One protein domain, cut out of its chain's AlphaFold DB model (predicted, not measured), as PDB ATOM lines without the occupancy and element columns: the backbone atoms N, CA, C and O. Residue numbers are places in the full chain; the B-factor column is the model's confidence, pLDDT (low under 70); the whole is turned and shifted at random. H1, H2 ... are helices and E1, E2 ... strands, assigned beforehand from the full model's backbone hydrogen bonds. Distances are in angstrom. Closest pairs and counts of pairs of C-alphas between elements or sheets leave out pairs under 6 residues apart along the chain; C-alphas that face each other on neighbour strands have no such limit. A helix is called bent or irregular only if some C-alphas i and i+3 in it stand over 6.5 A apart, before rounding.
ATOM      1  N   VAL A  63      13.203  28.328 -56.038       89.75
ATOM      2  CA  VAL A  63      12.474  28.415 -54.768       89.75
ATOM      3  C   VAL A  63      11.495  27.255 -54.672       89.75
ATOM      4  O   VAL A  63      10.553  27.180 -55.454       89.75
ATOM      5  N   ASP A  64      11.680  26.346 -53.717       91.31
ATOM      6  CA  ASP A  64      10.792  25.183 -53.602       91.31
ATOM      7  C   ASP A  64       9.438  25.535 -52.973       91.31
ATOM      8  O   ASP A  64       8.409  25.008 -53.395       91.31
ATOM      9  N   THR A  65       9.407  26.450 -51.998       93.38
ATOM     10  CA  THR A  65       8.171  26.928 -51.359       93.38
ATOM     11  C   THR A  65       8.170  28.444 -51.216       93.38
ATOM     12  O   THR A  65       9.038  29.007 -50.559       93.38
ATOM     13  N   LEU A  66       7.152  29.096 -51.775       95.31
ATOM     14  CA  LEU A  66       6.842  30.504 -51.530       95.31
ATOM     15  C   LEU A  66       5.780  30.608 -50.439       95.31
ATOM     16  O   LEU A  66       4.775  29.909 -50.515       95.31
ATOM     17  N   LEU A  67       5.965  31.481 -49.450       95.75
ATOM     18  CA  LEU A  67       4.951  31.780 -48.434       95.75
ATOM     19  C   LEU A  67       4.605  33.267 -48.470       95.75
ATOM     20  O   LEU A  67       5.454  34.118 -48.236       95.75
ATOM     21  N   VAL A  68       3.338  33.569 -48.740       95.94
ATOM     22  CA  VAL A  68       2.822  34.934 -48.847       95.94
ATOM     23  C   VAL A  68       2.100  35.309 -47.557       95.94
ATOM     24  O   VAL A  68       1.010  34.806 -47.260       95.94
ATOM     25  N   ALA A  69       2.708  36.192 -46.769       93.62
ATOM     26  CA  ALA A  69       2.092  36.729 -45.563       93.62
ATOM     27  C   ALA A  69       1.088  37.837 -45.910       93.62
ATOM     28  O   ALA A  69       1.380  38.737 -46.690       93.62
ATOM     29  N   GLY A  70      -0.104  37.778 -45.317       92.12
ATOM     30  CA  GLY A  70      -1.113  38.822 -45.468       92.12
ATOM     31  C   GLY A  70      -0.885  40.031 -44.575       92.12
ATOM     32  O   GLY A  70      -0.600  39.881 -43.381       92.12
ATOM     33  N   ALA A  71      -1.151  41.206 -45.133       91.38
ATOM     34  CA  ALA A  71      -1.350  42.450 -44.405       91.38
ATOM     35  C   ALA A  71      -2.795  42.938 -44.579       91.38
ATOM     36  O   ALA A  71      -3.492  42.541 -45.517       91.38
ATOM     37  N   ILE A  72      -3.251  43.745 -43.624       91.00
ATOM     38  CA  ILE A  72      -4.555  44.401 -43.671       91.00
ATOM     39  C   ILE A  72      -4.391  45.869 -43.305       91.00
ATOM     40  O   ILE A  72      -3.649  46.175 -42.369       91.00
ATOM     41  N   ASP A  73      -5.144  46.725 -43.976       88.75
ATOM     42  CA  ASP A  73      -5.369  48.102 -43.577       88.75
ATOM     43  C   ASP A  73      -6.700  48.222 -42.840       88.75
ATOM     44  O   ASP A  73      -7.656  47.470 -43.065       88.75
ATOM     45  N   ARG A  74      -6.737  49.167 -41.902       80.44
ATOM     46  CA  ARG A  74      -7.945  49.545 -41.173       80.44
ATOM     47  C   ARG A  74      -8.267  50.988 -41.524       80.44
ATOM     48  O   ARG A  74      -7.846  51.896 -40.814       80.44
ATOM     49  N   ALA A  75      -8.973  51.180 -42.632       73.44
ATOM     50  CA  ALA A  75      -9.492  52.480 -43.047       73.44
ATOM     51  C   ALA A  75     -11.002  52.516 -42.790       73.44
ATOM     52  O   ALA A  75     -11.697  51.549 -43.090       73.44
ATOM     53  N   ASP A  76     -11.497  53.596 -42.184       71.25
ATOM     54  CA  ASP A  76     -12.932  53.875 -42.016       71.25
ATOM     55  C   ASP A  76     -13.759  52.728 -41.396       71.25
ATOM     56  O   ASP A  76     -14.930  52.521 -41.707       71.25
ATOM     57  N   GLY A  77     -13.139  51.946 -40.504       67.44
ATOM     58  CA  GLY A  77     -13.767  50.793 -39.845       67.44
ATOM     59  C   GLY A  77     -13.850  49.517 -40.697       67.44
ATOM     60  O   GLY A  77     -14.227  48.466 -40.170       67.44
ATOM     61  N   ALA A  78     -13.449  49.570 -41.969       75.56
ATOM     62  CA  ALA A  78     -13.325  48.413 -42.848       75.56
ATOM     63  C   ALA A  78     -11.962  47.716 -42.679       75.56
ATOM     64  O   ALA A  78     -10.958  48.332 -42.318       75.56
ATOM     65  N   VAL A  79     -11.936  46.398 -42.912       84.75
ATOM     66  CA  VAL A  79     -10.709  45.588 -42.916       84.75
ATOM     67  C   VAL A  79     -10.374  45.243 -44.358       84.75
ATOM     68  O   VAL A  79     -11.002  44.374 -44.961       84.75
ATOM     69  N   GLU A  80      -9.355  45.910 -44.877       90.94
ATOM     70  CA  GLU A  80      -8.979  45.867 -46.284       90.94
ATOM     71  C   GLU A  80      -7.717  45.014 -46.445       90.94
ATOM     72  O   GLU A  80      -6.730  45.266 -45.754       90.94
ATOM     73  N   PRO A  81      -7.698  43.974 -47.293       94.19
ATOM     74  CA  PRO A  81      -6.461  43.264 -47.592       94.19
ATOM     75  C   PRO A  81      -5.511  44.178 -48.371       94.19
ATOM     76  O   PRO A  81      -5.911  44.823 -49.338       94.19
ATOM     77  N   VAL A  82      -4.236  44.194 -47.989       93.75
ATOM     78  CA  VAL A  82      -3.217  44.920 -48.756       93.75
ATOM     79  C   VAL A  82      -2.816  44.073 -49.962       93.75
ATOM     80  O   VAL A  82      -2.283  42.971 -49.805       93.75
ATOM     81  N   VAL A  83      -3.068  44.591 -51.164       96.00
ATOM     82  CA  VAL A  83      -2.718  43.945 -52.438       96.00
ATOM     83  C   VAL A  83      -1.698  44.807 -53.170       96.00
ATOM     84  O   VAL A  83      -2.036  45.687 -53.955       96.00
ATOM     85  N   ASP A  84      -0.423  44.548 -52.891       94.56
ATOM     86  CA  ASP A  84       0.684  45.263 -53.517       94.56
ATOM     87  C   ASP A  84       0.898  44.818 -54.977       94.56
ATOM     88  O   ASP A  84       0.980  43.620 -55.286       94.56
ATOM     89  N   ALA A  85       0.991  45.784 -55.894       95.19
ATOM     90  CA  ALA A  85       1.104  45.526 -57.328       95.19
ATOM     91  C   ALA A  85       2.459  44.912 -57.724       95.19
ATOM     92  O   ALA A  85       2.499  44.044 -58.603       95.19
ATOM     93  N   GLN A  86       3.552  45.316 -57.073       94.31
ATOM     94  CA  GLN A  86       4.900  44.804 -57.326       94.31
ATOM     95  C   GLN A  86       5.024  43.359 -56.845       94.31
ATOM     96  O   GLN A  86       5.450  42.490 -57.614       94.31
ATOM     97  N   VAL A  87       4.540  43.068 -55.633       95.12
ATOM     98  CA  VAL A  87       4.461  41.705 -55.089       95.12
ATOM     99  C   VAL A  87       3.574  40.829 -55.974       95.12
ATOM    100  O   VAL A  87       3.963  39.718 -56.331       95.12
ATOM    101  N   THR A  88       2.408  41.326 -56.398       97.19
ATOM    102  CA  THR A  88       1.489  40.587 -57.283       97.19
ATOM    103  C   THR A  88       2.136  40.262 -58.631       97.19
ATOM    104  O   THR A  88       2.067  39.125 -59.109       97.19
ATOM    105  N   ALA A  89       2.786  41.246 -59.258       96.12
ATOM    106  CA  ALA A  89       3.468  41.058 -60.534       96.12
ATOM    107  C   ALA A  89       4.636  40.072 -60.413       96.12
ATOM    108  O   ALA A  89       4.835  39.245 -61.306       96.12
ATOM    109  N   TRP A  90       5.388  40.140 -59.313       95.75
ATOM    110  CA  TRP A  90       6.466  39.205 -59.025       95.75
ATOM    111  C   TRP A  90       5.940  37.784 -58.795       95.75
ATOM    112  O   TRP A  90       6.412  36.855 -59.451       95.75
ATOM    113  N   LEU A  91       4.899  37.610 -57.971       95.88
ATOM    114  CA  LEU A  91       4.275  36.309 -57.701       95.88
ATOM    115  C   LEU A  91       3.790  35.631 -58.979       95.88
ATOM    116  O   LEU A  91       4.014  34.434 -59.157       95.88
ATOM    117  N   ARG A  92       3.191  36.390 -59.904       96.00
ATOM    118  CA  ARG A  92       2.739  35.867 -61.202       96.00
ATOM    119  C   ARG A  92       3.873  35.217 -62.005       96.00
ATOM    120  O   ARG A  92       3.624  34.264 -62.737       96.00
ATOM    121  N   ARG A  93       5.111  35.707 -61.863       93.75
ATOM    122  CA  ARG A  93       6.304  35.157 -62.534       93.75
ATOM    123  C   ARG A  93       6.998  34.071 -61.713       93.75
ATOM    124  O   ARG A  93       7.450  33.079 -62.279       93.75
ATOM    125  N   ALA A  94       7.100  34.258 -60.399       93.94
ATOM    126  CA  ALA A  94       7.871  33.388 -59.516       93.94
ATOM    127  C   ALA A  94       7.125  32.095 -59.157       93.94
ATOM    128  O   ALA A  94       7.723  31.018 -59.181       93.94
ATOM    129  N   ALA A  95       5.820  32.176 -58.880       94.12
ATOM    130  CA  ALA A  95       5.035  31.046 -58.389       94.12
ATOM    131  C   ALA A  95       4.994  29.837 -59.340       94.12
ATOM    132  O   ALA A  95       5.181  28.722 -58.848       94.12
ATOM    133  N   PRO A  96       4.853  29.990 -60.677       92.44
ATOM    134  CA  PRO A  96       4.897  28.852 -61.601       92.44
ATOM    135  C   PRO A  96       6.229  28.093 -61.612       92.44
ATOM    136  O   PRO A  96       6.276  26.945 -62.044       92.44
ATOM    137  N   ARG A  97       7.316  28.728 -61.154       91.69
ATOM    138  CA  ARG A  97       8.641  28.103 -61.037       91.69
ATOM    139  C   ARG A  97       8.884  27.491 -59.656       91.69
ATOM    140  O   ARG A  97       9.926  26.872 -59.453       91.69
ATOM    141  N   SER A  98       7.967  27.707 -58.713       93.00
ATOM    142  CA  SER A  98       8.047  27.152 -57.366       93.00
ATOM    143  C   SER A  98       7.346  25.803 -57.277       93.00
ATOM    144  O   SER A  98       6.371  25.557 -57.986       93.00
ATOM    145  N   GLY A  99       7.820  24.927 -56.390       91.25
ATOM    146  CA  GLY A  99       7.147  23.653 -56.125       91.25
ATOM    147  C   GLY A  99       5.789  23.847 -55.446       91.25
ATOM    148  O   GLY A  99       4.836  23.118 -55.721       91.25
ATOM    149  N   ARG A 100       5.687  24.858 -54.578       95.00
ATOM    150  CA  ARG A 100       4.483  25.176 -53.811       95.00
ATOM    151  C   ARG A 100       4.399  26.662 -53.498       95.00
ATOM    152  O   ARG A 100       5.391  27.294 -53.150       95.00
ATOM    153  N   THR A 101       3.187  27.206 -53.538       97.19
ATOM    154  CA  THR A 101       2.891  28.559 -53.045       97.19
ATOM    155  C   THR A 101       1.881  28.468 -51.910       97.19
ATOM    156  O   THR A 101       0.786  27.953 -52.097       97.19
ATOM    157  N   GLY A 102       2.239  28.942 -50.725       97.25
ATOM    158  CA  GLY A 102       1.369  29.070 -49.565       97.25
ATOM    159  C   GLY A 102       0.970  30.524 -49.327       97.25
ATOM    160  O   GLY A 102       1.753  31.429 -49.603       97.25
ATOM    161  N   SER A 103      -0.209  30.770 -48.761       97.75
ATOM    162  CA  SER A 103      -0.606  32.098 -48.285       97.75
ATOM    163  C   SER A 103      -1.237  32.052 -46.898       97.75
ATOM    164  O   SER A 103      -1.952  31.105 -46.567       97.75
ATOM    165  N   ILE A 104      -1.003  33.096 -46.102       96.88
ATOM    166  CA  ILE A 104      -1.430  33.176 -44.701       96.88
ATOM    167  C   ILE A 104      -2.350  34.380 -44.487       96.88
ATOM    168  O   ILE A 104      -1.995  35.511 -44.831       96.88
ATOM    169  N   ARG A 105      -3.501  34.159 -43.836       94.75
ATOM    170  CA  ARG A 105      -4.524  35.186 -43.559       94.75
ATOM    171  C   ARG A 105      -4.974  35.876 -44.851       94.75
ATOM    172  O   ARG A 105      -5.206  35.210 -45.851       94.75
ATOM    173  N   ALA A 106      -5.040  37.209 -44.843       95.81
ATOM    174  CA  ALA A 106      -5.340  38.043 -46.000       95.81
ATOM    175  C   ALA A 106      -4.325  37.892 -47.154       95.81
ATOM    176  O   ALA A 106      -4.547  38.423 -48.233       95.81
ATOM    177  N   GLY A 107      -3.241  37.133 -46.970       96.88
ATOM    178  CA  GLY A 107      -2.240  36.901 -48.003       96.88
ATOM    179  C   GLY A 107      -2.792  36.159 -49.212       96.88
ATOM    180  O   GLY A 107      -2.170  36.229 -50.257       96.88
ATOM    181  N   ALA A 108      -3.948  35.487 -49.102       97.94
ATOM    182  CA  ALA A 108      -4.615  34.816 -50.224       97.94
ATOM    183  C   ALA A 108      -5.086  35.779 -51.331       97.94
ATOM    184  O   ALA A 108      -5.264  35.353 -52.472       97.94
ATOM    185  N   HIS A 109      -5.236  37.072 -51.026       98.31
ATOM    186  CA  HIS A 109      -5.626  38.094 -52.004       98.31
ATOM    187  C   HIS A 109      -4.527  38.370 -53.044       98.31
ATOM    188  O   HIS A 109      -4.822  38.589 -54.212       98.31
ATOM    189  N   LEU A 110      -3.250  38.250 -52.671       98.19
ATOM    190  CA  LEU A 110      -2.110  38.414 -53.586       98.19
ATOM    191  C   LEU A 110      -2.019  37.316 -54.673       98.19
ATOM    192  O   LEU A 110      -1.967  37.652 -55.857       98.19
ATOM    193  N   PRO A 111      -2.030  36.002 -54.353       98.00
ATOM    194  CA  PRO A 111      -2.085  34.964 -55.373       98.00
ATOM    195  C   PRO A 111      -3.417  34.967 -56.138       98.00
ATOM    196  O   PRO A 111      -3.415  34.594 -57.310       98.00
ATOM    197  N   ALA A 112      -4.531  35.424 -55.549       98.25
ATOM    198  CA  ALA A 112      -5.774  35.644 -56.295       98.25
ATOM    199  C   ALA A 112      -5.605  36.728 -57.373       98.25
ATOM    200  O   ALA A 112      -5.852  36.464 -58.549       98.25
ATOM    201  N   ALA A 113      -5.075  37.900 -57.008       98.25
ATOM    202  CA  ALA A 113      -4.769  38.989 -57.938       98.25
ATOM    203  C   ALA A 113      -3.719  38.599 -58.998       98.25
ATOM    204  O   ALA A 113      -3.744  39.075 -60.139       98.25
ATOM    205  N   ALA A 114      -2.813  37.678 -58.667       98.00
ATOM    206  CA  ALA A 114      -1.861  37.117 -59.620       98.00
ATOM    207  C   ALA A 114      -2.498  36.124 -60.619       98.00
ATOM    208  O   ALA A 114      -1.843  35.785 -61.606       98.00
ATOM    209  N   GLY A 115      -3.750  35.690 -60.407       97.81
ATOM    210  CA  GLY A 115      -4.438  34.649 -61.190       97.81
ATOM    211  C   GLY A 115      -4.079  33.218 -60.761       97.81
ATOM    212  O   GLY A 115      -4.475  32.237 -61.387       97.81
ATOM    213  N   LEU A 116      -3.325  33.063 -59.672       97.69
ATOM    214  CA  LEU A 116      -2.845  31.769 -59.182       97.69
ATOM    215  C   LEU A 116      -3.931  30.976 -58.444       97.69
ATOM    216  O   LEU A 116      -3.730  29.801 -58.152       97.69
ATOM    217  N   LEU A 117      -5.083  31.575 -58.143       98.19
ATOM    218  CA  LEU A 117      -6.215  30.887 -57.508       98.19
ATOM    219  C   LEU A 117      -7.396  30.632 -58.455       98.19
ATOM    220  O   LEU A 117      -8.389  30.043 -58.033       98.19
ATOM    221  N   ASP A 118      -7.289  31.012 -59.729       97.94
ATOM    222  CA  ASP A 118      -8.363  30.812 -60.703       97.94
ATOM    223  C   ASP A 118      -8.746  29.329 -60.833       97.94
ATOM    224  O   ASP A 118      -7.891  28.465 -61.040       97.94
ATOM    225  N   GLY A 119     -10.041  29.034 -60.709       97.69
ATOM    226  CA  GLY A 119     -10.594  27.680 -60.757       97.69
ATOM    227  C   GLY A 119     -10.284  26.822 -59.527       97.69
ATOM    228  O   GLY A 119     -10.548  25.621 -59.547       97.69
ATOM    229  N   ARG A 120      -9.704  27.399 -58.464       97.88
ATOM    230  CA  ARG A 120      -9.305  26.674 -57.252       97.88
ATOM    231  C   ARG A 120     -10.178  27.056 -56.064       97.88
ATOM    232  O   ARG A 120     -10.629  28.192 -55.931       97.88
ATOM    233  N   ARG A 121     -10.345  26.103 -55.145       98.00
ATOM    234  CA  ARG A 121     -10.886  26.374 -53.810       98.00
ATOM    235  C   ARG A 121      -9.794  26.955 -52.916       98.00
ATOM    236  O   ARG A 121      -8.685  26.420 -52.888       98.00
ATOM    237  N   ALA A 122     -10.096  28.023 -52.189       98.12
ATOM    238  CA  ALA A 122      -9.137  28.709 -51.330       98.12
ATOM    239  C   ALA A 122      -9.819  29.243 -50.072       98.12
ATOM    240  O   ALA A 122     -10.986  29.615 -50.113       98.12
ATOM    241  N   THR A 123      -9.082  29.294 -48.967       97.38
ATOM    242  CA  THR A 123      -9.513  29.960 -47.736       97.38
ATOM    243  C   THR A 123      -8.671  31.214 -47.507       97.38
ATOM    244  O   THR A 123      -7.576  31.368 -48.040       97.38
ATOM    245  N   THR A 124      -9.186  32.133 -46.707       96.94
ATOM    246  CA  THR A 124      -8.484  33.326 -46.217       96.94
ATOM    247  C   THR A 124      -9.003  33.619 -44.817       96.94
ATOM    248  O   THR A 124      -9.872  32.909 -44.307       96.94
ATOM    249  N   HIS A 125      -8.490  34.653 -44.159       93.94
ATOM    250  CA  HIS A 125      -9.068  35.072 -42.890       93.94
ATOM    251  C   HIS A 125     -10.550  35.420 -43.082       93.94
ATOM    252  O   HIS A 125     -10.886  36.165 -44.000       93.94
ATOM    253  N   TRP A 126     -11.431  34.927 -42.209       88.81
ATOM    254  CA  TRP A 126     -12.884  35.131 -42.313       88.81
ATOM    255  C   TRP A 126     -13.292  36.596 -42.557       88.81
ATOM    256  O   TRP A 126     -14.194  36.848 -43.350       88.81
ATOM    257  N   LEU A 127     -12.586  37.561 -41.947       88.62
ATOM    258  CA  LEU A 127     -12.804  39.006 -42.156       88.62
ATOM    259  C   LEU A 127     -12.715  39.450 -43.624       88.62
ATOM    260  O   LEU A 127     -13.356  40.425 -43.988       88.62
ATOM    261  N   THR A 128     -11.918  38.774 -44.453       92.88
ATOM    262  CA  THR A 128     -11.665  39.178 -45.845       92.88
ATOM    263  C   THR A 128     -12.140  38.139 -46.865       92.88
ATOM    264  O   THR A 128     -11.890  38.293 -48.059       92.88
ATOM    265  N   ALA A 129     -12.839  37.086 -46.429       93.25
ATOM    266  CA  ALA A 129     -13.279  35.996 -47.302       93.25
ATOM    267  C   ALA A 129     -14.402  36.398 -48.263       93.25
ATOM    268  O   ALA A 129     -14.329  36.080 -49.448       93.25
ATOM    269  N   ALA A 130     -15.392  37.157 -47.782       91.38
ATOM    270  CA  ALA A 130     -16.458  37.688 -48.633       91.38
ATOM    271  C   ALA A 130     -15.893  38.580 -49.749       91.38
ATOM    272  O   ALA A 130     -16.321  38.502 -50.897       91.38
ATOM    273  N   ARG A 131     -14.868  39.371 -49.421       94.25
ATOM    274  CA  ARG A 131     -14.177  40.216 -50.389       94.25
ATOM    275  C   ARG A 131     -13.404  39.409 -51.427       94.25
ATOM    276  O   ARG A 131     -13.532  39.689 -52.610       94.25
ATOM    277  N   LEU A 132     -12.670  38.376 -50.999       97.25
ATOM    278  CA  LEU A 132     -11.946  37.492 -51.919       97.25
ATOM    279  C   LEU A 132     -12.901  36.888 -52.961       97.25
ATOM    280  O   LEU A 132     -12.569  36.845 -54.141       97.25
ATOM    281  N   ALA A 133     -14.095  36.469 -52.528       96.38
ATOM    282  CA  ALA A 133     -15.132  35.950 -53.416       96.38
ATOM    283  C   ALA A 133     -15.648  37.012 -54.404       96.38
ATOM    284  O   ALA A 133     -15.855  36.711 -55.579       96.38
ATOM    285  N   ALA A 134     -15.856  38.243 -53.929       96.25
ATOM    286  CA  ALA A 134     -16.389  39.341 -54.730       96.25
ATOM    287  C   ALA A 134     -15.393  39.843 -55.791       96.25
ATOM    288  O   ALA A 134     -15.775  40.058 -56.940       96.25
ATOM    289  N   GLU A 135     -14.122  40.011 -55.424       97.25
ATOM    290  CA  GLU A 135     -13.079  40.543 -56.313       97.25
ATOM    291  C   GLU A 135     -12.536  39.484 -57.282       97.25
ATOM    292  O   GLU A 135     -12.078  39.807 -58.381       97.25
ATOM    293  N   HIS A 136     -12.613  38.205 -56.906       97.88
ATOM    294  CA  HIS A 136     -12.069  37.097 -57.686       97.88
ATOM    295  C   HIS A 136     -13.112  35.985 -57.888       97.88
ATOM    296  O   HIS A 136     -12.969  34.894 -57.334       97.88
ATOM    297  N   PRO A 137     -14.129  36.190 -58.748       97.69
ATOM    298  CA  PRO A 137     -15.252  35.257 -58.912       97.69
ATOM    299  C   PRO A 137     -14.858  33.888 -59.492       97.69
ATOM    300  O   PRO A 137     -15.632  32.936 -59.427       97.69
ATOM    301  N   ARG A 138     -13.653  33.762 -60.063       98.12
ATOM    302  CA  ARG A 138     -13.096  32.476 -60.514       98.12
ATOM    303  C   ARG A 138     -12.495  31.649 -59.374       98.12
ATOM    304  O   ARG A 138     -12.139  30.498 -59.606       98.12
ATOM    305  N   VAL A 139     -12.370  32.206 -58.171       98.31
ATOM    306  CA  VAL A 139     -11.897  31.512 -56.970       98.31
ATOM    307  C   VAL A 139     -13.106  30.995 -56.198       98.31
ATOM    308  O   VAL A 139     -14.013  31.752 -55.860       98.31
ATOM    309  N   THR A 140     -13.112  29.711 -55.849       98.00
ATOM    310  CA  THR A 140     -14.094  29.179 -54.895       98.00
ATOM    311  C   THR A 140     -13.624  29.514 -53.480       98.00
ATOM    312  O   THR A 140     -12.924  28.727 -52.838       98.00
ATOM    313  N   ALA A 141     -13.950  30.719 -53.011       96.69
ATOM    314  CA  ALA A 141     -13.603  31.164 -51.666       96.69
ATOM    315  C   ALA A 141     -14.446  30.417 -50.622       96.69
ATOM    316  O   ALA A 141     -15.670  30.527 -50.600       96.69
ATOM    317  N   ASP A 142     -13.779  29.666 -49.750       93.25
ATOM    318  CA  ASP A 142     -14.401  28.925 -48.662       93.25
ATOM    319  C   ASP A 142     -13.870  29.436 -47.314       93.25
ATOM    320  O   ASP A 142     -12.699  29.209 -46.993       93.25
ATOM    321  N   PRO A 143     -14.697  30.152 -46.532       89.19
ATOM    322  CA  PRO A 143     -14.282  30.758 -45.276       89.19
ATOM    323  C   PRO A 143     -14.229  29.768 -44.112       89.19
ATOM    324  O   PRO A 143     -13.830  30.177 -43.027       89.19
ATOM    325  N   ASP A 144     -14.646  28.510 -44.263       87.38
ATOM    326  CA  ASP A 144     -14.753  27.616 -43.108       87.38
ATOM    327  C   ASP A 144     -13.427  26.909 -42.762       87.38
ATOM    328  O   ASP A 144     -12.983  27.021 -41.621       87.38
ATOM    329  N   PRO A 145     -12.700  26.259 -43.692       90.50
ATOM    330  CA  PRO A 145     -11.478  25.533 -43.355       90.50
ATOM    331  C   PRO A 145     -10.349  26.434 -42.838       90.50
ATOM    332  O   PRO A 145     -10.068  27.496 -43.404       90.50
ATOM    333  N   ILE A 146      -9.614  25.958 -41.828       92.44
ATOM    334  CA  ILE A 146      -8.398  26.617 -41.332       92.44
ATOM    335  C   ILE A 146      -7.282  26.654 -42.380       92.44
ATOM    336  O   ILE A 146      -6.519  27.623 -42.407       92.44
ATOM    337  N   PHE A 147      -7.182  25.638 -43.242       96.94
ATOM    338  CA  PHE A 147      -6.347  25.679 -44.439       96.94
ATOM    339  C   PHE A 147      -6.892  24.766 -45.541       96.94
ATOM    340  O   PHE A 147      -7.511  23.736 -45.277       96.94
ATOM    341  N   ILE A 148      -6.618  25.126 -46.793       96.81
ATOM    342  CA  ILE A 148      -7.006  24.367 -47.982       96.81
ATOM    343  C   ILE A 148      -5.770  24.103 -48.830       96.81
ATOM    344  O   ILE A 148      -5.007  25.018 -49.145       96.81
ATOM    345  N   ARG A 149      -5.610  22.839 -49.224       95.94
ATOM    346  CA  ARG A 149      -4.603  22.384 -50.181       95.94
ATOM    347  C   ARG A 149      -5.231  22.242 -51.566       95.94
ATOM    348  O   ARG A 149      -5.887  21.238 -51.835       95.94
ATOM    349  N   SER A 150      -4.959  23.202 -52.443       95.69
ATOM    350  CA  SER A 150      -5.367  23.200 -53.853       95.69
ATOM    351  C   SER A 150      -4.124  23.267 -54.737       95.69
ATOM    352  O   SER A 150      -3.803  24.311 -55.309       95.69
ATOM    353  N   ALA A 151      -3.387  22.152 -54.793       89.94
ATOM    354  CA  ALA A 151      -2.052  22.084 -55.382       89.94
ATOM    355  C   ALA A 151      -1.961  22.785 -56.764       89.94
ATOM    356  O   ALA A 151      -2.868  22.646 -57.590       89.94
ATOM    357  N   PRO A 152      -0.886  23.553 -57.021       93.81
ATOM    358  CA  PRO A 152       0.279  23.772 -56.153       93.81
ATOM    359  C   PRO A 152       0.077  24.868 -55.084       93.81
ATOM    360  O   PRO A 152       1.031  25.226 -54.392       93.81
ATOM    361  N   VAL A 153      -1.139  25.411 -54.928       96.94
ATOM    362  CA  VAL A 153      -1.414  26.554 -54.045       96.94
ATOM    363  C   VAL A 153      -2.120  26.132 -52.756       96.94
ATOM    364  O   VAL A 153      -3.106  25.397 -52.756       96.94
ATOM    365  N   TRP A 154      -1.585  26.574 -51.626       98.06
ATOM    366  CA  TRP A 154      -2.090  26.293 -50.290       98.06
ATOM    367  C   TRP A 154      -2.476  27.609 -49.638       98.06
ATOM    368  O   TRP A 154      -1.770  28.605 -49.758       98.06
ATOM    369  N   THR A 155      -3.599  27.635 -48.942       98.31
ATOM    370  CA  THR A 155      -4.098  28.864 -48.319       98.31
ATOM    371  C   THR A 155      -4.536  28.564 -46.897       98.31
ATOM    372  O   THR A 155      -5.102  27.500 -46.653       98.31
ATOM    373  N   CYS A 156      -4.262  29.457 -45.947       97.06
ATOM    374  CA  CYS A 156      -4.727  29.316 -44.572       97.06
ATOM    375  C   CYS A 156      -5.296  30.615 -44.000       97.06
ATOM    376  O   CYS A 156      -4.926  31.728 -44.374       97.06
ATOM    377  N   ALA A 157      -6.197  30.450 -43.042       91.00
ATOM    378  CA  ALA A 157      -7.020  31.522 -42.518       91.00
ATOM    379  C   ALA A 157      -6.338  32.450 -41.505       91.00
ATOM    380  O   ALA A 157      -6.645  33.635 -41.439       91.00
ATOM    381  N   GLY A 158      -5.455  31.912 -40.665       86.75
ATOM    382  CA  GLY A 158      -5.033  32.517 -39.399       86.75
ATOM    383  C   GLY A 158      -3.563  32.264 -39.091       86.75
ATOM    384  O   GLY A 158      -2.942  31.407 -39.709       86.75
ATOM    385  N   VAL A 159      -3.010  32.967 -38.095       85.50
ATOM    386  CA  VAL A 159      -1.623  32.736 -37.637       85.50
ATOM    387  C   VAL A 159      -1.461  31.307 -37.116       85.50
ATOM    388  O   VAL A 159      -0.581  30.578 -37.562       85.50
ATOM    389  N   THR A 160      -2.368  30.870 -36.239       88.25
ATOM    390  CA  THR A 160      -2.362  29.501 -35.707       88.25
ATOM    391  C   THR A 160      -2.599  28.479 -36.816       88.25
ATOM    392  O   THR A 160      -1.932  27.454 -36.863       88.25
ATOM    393  N   SER A 161      -3.495  28.775 -37.763       90.75
ATOM    394  CA  SER A 161      -3.746  27.908 -38.920       90.75
ATOM    395  C   SER A 161      -2.543  27.824 -39.863       90.75
ATOM    396  O   SER A 161      -2.357  26.816 -40.536       90.75
ATOM    397  N   GLY A 162      -1.705  28.864 -39.904       92.12
ATOM    398  CA  GLY A 162      -0.409  28.858 -40.580       92.12
ATOM    399  C   GLY A 162       0.566  27.860 -39.971       92.12
ATOM    400  O   GLY A 162       1.255  27.174 -40.718       92.12
ATOM    401  N   MET A 163       0.567  27.697 -38.645       92.44
ATOM    402  CA  MET A 163       1.367  26.660 -37.982       92.44
ATOM    403  C   MET A 163       0.868  25.254 -38.347       92.44
ATOM    404  O   MET A 163       1.672  24.382 -38.671       92.44
ATOM    405  N   ASP A 164      -0.452  25.039 -38.371       92.19
ATOM    406  CA  ASP A 164      -1.033  23.763 -38.814       92.19
ATOM    407  C   ASP A 164      -0.691  23.454 -40.277       92.19
ATOM    408  O   ASP A 164      -0.300  22.328 -40.599       92.19
ATOM    409  N   MET A 165      -0.789  24.461 -41.151       94.88
ATOM    410  CA  MET A 165      -0.410  24.347 -42.558       94.88
ATOM    411  C   MET A 165       1.085  24.042 -42.703       94.88
ATOM    412  O   MET A 165       1.439  23.141 -43.454       94.88
ATOM    413  N   ALA A 166       1.960  24.709 -41.945       93.06
ATOM    414  CA  ALA A 166       3.397  24.439 -41.956       93.06
ATOM    415  C   ALA A 166       3.710  22.996 -41.529       93.06
ATOM    416  O   ALA A 166       4.483  22.307 -42.190       93.06
ATOM    417  N   LEU A 167       3.055  22.479 -40.485       92.12
ATOM    418  CA  LEU A 167       3.190  21.075 -40.080       92.12
ATOM    419  C   LEU A 167       2.606  20.089 -41.101       92.12
ATOM    420  O   LEU A 167       3.015  18.924 -41.140       92.12
ATOM    421  N   ALA A 168       1.603  20.494 -41.880       92.00
ATOM    422  CA  ALA A 168       1.093  19.700 -42.993       92.00
ATOM    423  C   ALA A 168       2.104  19.666 -44.148       92.00
ATOM    424  O   ALA A 168       2.370  18.587 -44.668       92.00
ATOM    425  N   THR A 169       2.729  20.801 -44.456       93.12
ATOM    426  CA  THR A 169       3.809  20.921 -45.439       93.12
ATOM    427  C   THR A 169       5.024  20.070 -45.062       93.12
ATOM    428  O   THR A 169       5.448  19.229 -45.844       93.12
ATOM    429  N   VAL A 170       5.517  20.178 -43.823       92.31
ATOM    430  CA  VAL A 170       6.630  19.343 -43.331       92.31
ATOM    431  C   VAL A 170       6.280  17.855 -43.395       92.31
ATOM    432  O   VAL A 170       7.134  17.029 -43.701       92.31
ATOM    433  N   ALA A 171       5.024  17.491 -43.113       89.75
ATOM    434  CA  ALA A 171       4.593  16.101 -43.208       89.75
ATOM    435  C   ALA A 171       4.540  15.592 -44.656       89.75
ATOM    436  O   ALA A 171       4.769  14.401 -44.865       89.75
ATOM    437  N   GLU A 172       4.217  16.459 -45.616       90.81
ATOM    438  CA  GLU A 172       4.232  16.142 -47.046       90.81
ATOM    439  C   GLU A 172       5.663  15.955 -47.559       90.81
ATOM    440  O   GLU A 172       5.929  14.981 -48.255       90.81
ATOM    441  N   ASP A 173       6.589  16.821 -47.143       92.06
ATOM    442  CA  ASP A 173       7.958  16.831 -47.671       92.06
ATOM    443  C   ASP A 173       8.889  15.827 -46.967       92.06
ATOM    444  O   ASP A 173       9.762  15.223 -47.589       92.06
ATOM    445  N   HIS A 174       8.718  15.636 -45.654       90.19
ATOM    446  CA  HIS A 174       9.656  14.887 -44.801       90.19
ATOM    447  C   HIS A 174       8.987  13.777 -43.982       90.19
ATOM    448  O   HIS A 174       9.618  13.126 -43.144       90.19
ATOM    449  N   GLY A 175       7.696  13.544 -44.212       86.25
ATOM    450  CA  GLY A 175       6.932  12.509 -43.537       86.25
ATOM    451  C   GLY A 175       6.429  12.905 -42.148       86.25
ATOM    452  O   GLY A 175       6.836  13.877 -41.503       86.25
ATOM    453  N   ARG A 176       5.486  12.101 -41.648       87.19
ATOM    454  CA  ARG A 176       4.741  12.401 -40.416       87.19
ATOM    455  C   ARG A 176       5.626  12.488 -39.169       87.19
ATOM    456  O   ARG A 176       5.327  13.297 -38.293       87.19
ATOM    457  N   ALA A 177       6.668  11.662 -39.073       84.00
ATOM    458  CA  ALA A 177       7.534  11.608 -37.896       84.00
ATOM    459  C   ALA A 177       8.265  12.941 -37.660       84.00
ATOM    460  O   ALA A 177       8.261  13.446 -36.537       84.00
ATOM    461  N   VAL A 178       8.797  13.552 -38.724       88.00
ATOM    462  CA  VAL A 178       9.488  14.851 -38.663       88.00
ATOM    463  C   VAL A 178       8.518  15.962 -38.263       88.00
ATOM    464  O   VAL A 178       8.813  16.739 -37.357       88.00
ATOM    465  N   ALA A 179       7.317  15.990 -38.844       87.06
ATOM    466  CA  ALA A 179       6.296  16.968 -38.469       87.06
ATOM    467  C   ALA A 179       5.878  16.857 -36.990       87.06
ATOM    468  O   ALA A 179       5.692  17.868 -36.319       87.06
ATOM    469  N   LEU A 180       5.747  15.638 -36.454       85.94
ATOM    470  CA  LEU A 180       5.434  15.435 -35.035       85.94
ATOM    471  C   LEU A 180       6.588  15.862 -34.122       85.94
ATOM    472  O   LEU A 180       6.340  16.447 -33.069       85.94
ATOM    473  N   ALA A 181       7.835  15.602 -34.518       86.88
ATOM    474  CA  ALA A 181       9.004  16.076 -33.784       86.88
ATOM    475  C   ALA A 181       9.051  17.614 -33.738       86.88
ATOM    476  O   ALA A 181       9.217  18.182 -32.658       86.88
ATOM    477  N   ALA A 182       8.806  18.285 -34.869       89.50
ATOM    478  CA  ALA A 182       8.720  19.743 -34.944       89.50
ATOM    479  C   ALA A 182       7.583  20.307 -34.071       89.50
ATOM    480  O   ALA A 182       7.791  21.253 -33.315       89.50
ATOM    481  N   ALA A 183       6.396  19.692 -34.106       87.50
ATOM    482  CA  ALA A 183       5.271  20.098 -33.261       87.50
ATOM    483  C   ALA A 183       5.592  19.977 -31.758       87.50
ATOM    484  O   ALA A 183       5.282  20.883 -30.987       87.50
ATOM    485  N   ARG A 184       6.256  18.886 -31.347       86.12
ATOM    486  CA  ARG A 184       6.691  18.668 -29.954       86.12
ATOM    487  C   ARG A 184       7.732  19.691 -29.511       86.12
ATOM    488  O   ARG A 184       7.637  20.198 -28.401       86.12
ATOM    489  N   MET A 185       8.689  20.009 -30.381       87.19
ATOM    490  CA  MET A 185       9.706  21.038 -30.144       87.19
ATOM    491  C   MET A 185       9.095  22.425 -29.922       87.19
ATOM    492  O   MET A 185       9.540  23.159 -29.049       87.19
ATOM    493  N   MET A 186       8.054  22.767 -30.686       86.38
ATOM    494  CA  MET A 186       7.321  24.030 -30.545       86.38
ATOM    495  C   MET A 186       6.265  24.006 -29.428       86.38
ATOM    496  O   MET A 186       5.541  24.982 -29.261       86.38
ATOM    497  N   VAL A 187       6.142  22.897 -28.682       87.75
ATOM    498  CA  VAL A 187       5.140  22.711 -27.615       87.75
ATOM    499  C   VAL A 187       3.705  22.945 -28.125       87.75
ATOM    500  O   VAL A 187       2.842  23.493 -27.442       87.75
TER     501      VAL A 187
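This is residues 63 to 187 of the 260 residues of the protein "AraC family transcriptional regulator" of Streptomyces sp. SID7760 (UniProt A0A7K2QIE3). A four-stranded sheet lies in the middle, with H1 and H2 over one face and H4a, the first arm of a bent helix, over the other; H3 packs beside H2. Beyond one end the hairpin of E2 and E3 prolongs E1, and at the far end H4b folds back beside H4a. The 125 printed residues hold four named helices and six named strands, in the order E1 E2 E3 H1 E4 H2 H3 E5 E6 H4; the class is mixed, helices and strands. The large sheet, E1 E4 E6 E5, is mixed: E1, E4 and E6 are parallel, E5 antiparallel to E6. The whole is compact, with a radius of gyration of the C-alphas of 14.4 A and spans of 45 by 32 by 23 A.

Find C-alpha 65 at (8.171, 26.928, -51.359); from there E1 runs 12.9 A to residue 69. E2 is residues 72 to 75 and E3 residues 78 to 81. H1, residues 85 to 97, is 19.3 A long and only just irregular, with C-alphas 93 and 96 6.53 A apart. E4, residues 100 to 104, spans 13.5 A, and H2, residues 105 to 113, 14.9 A; H2 is only just irregular, with C-alphas 105 and 108 6.7 A apart. H3, residues 126 to 135, spans 15.0 A and is irregular, with C-alphas 127 and 130 7.6 A apart. E5 is residues 147 to 150 and E6 residues 153 to 156, a hairpin. H4, residues 159 to 185, was assigned as one helix by its hydrogen bonds but is bent, with C-alphas 173 and 176 9.1 A apart: H4a, residues 159 to 173, spans 21.1 A, and H4b, residues 176 to 185, ends at C-alpha 185, (9.706, 21.038, -30.144).

In the sheet, look for N 68 and O 102 at 2.8 A, N 154 and O 101 at 2.8 A, and N 148 and O 155 at 2.8 A. H1 and H2 are on one face and H4a on the opposite face, three layers, helices on both faces of a sheet. H2 touches H3 at His 109 and Leu 132, C-alphas 6.3 A apart, at a shallow tilt of 10 degrees, the same way. In H4a and H4b every O i to N i+4 pair is within hydrogen-bond range; in H1 6 of 9, in H3 4 of 6, and in H2 2 of 5, beside 5 of 6 O i to N i+3 pairs. E2 and E3 are antiparallel, with N 73 and O 80 at 2.8 A.

The C-alphas of Asp 76 and Ala 177, the two farthest apart, are 47.1 A apart. The printed part has no cut; the links H2 to H3 and H3 to E5 are long. Residue 77 alone has pLDDT under 70.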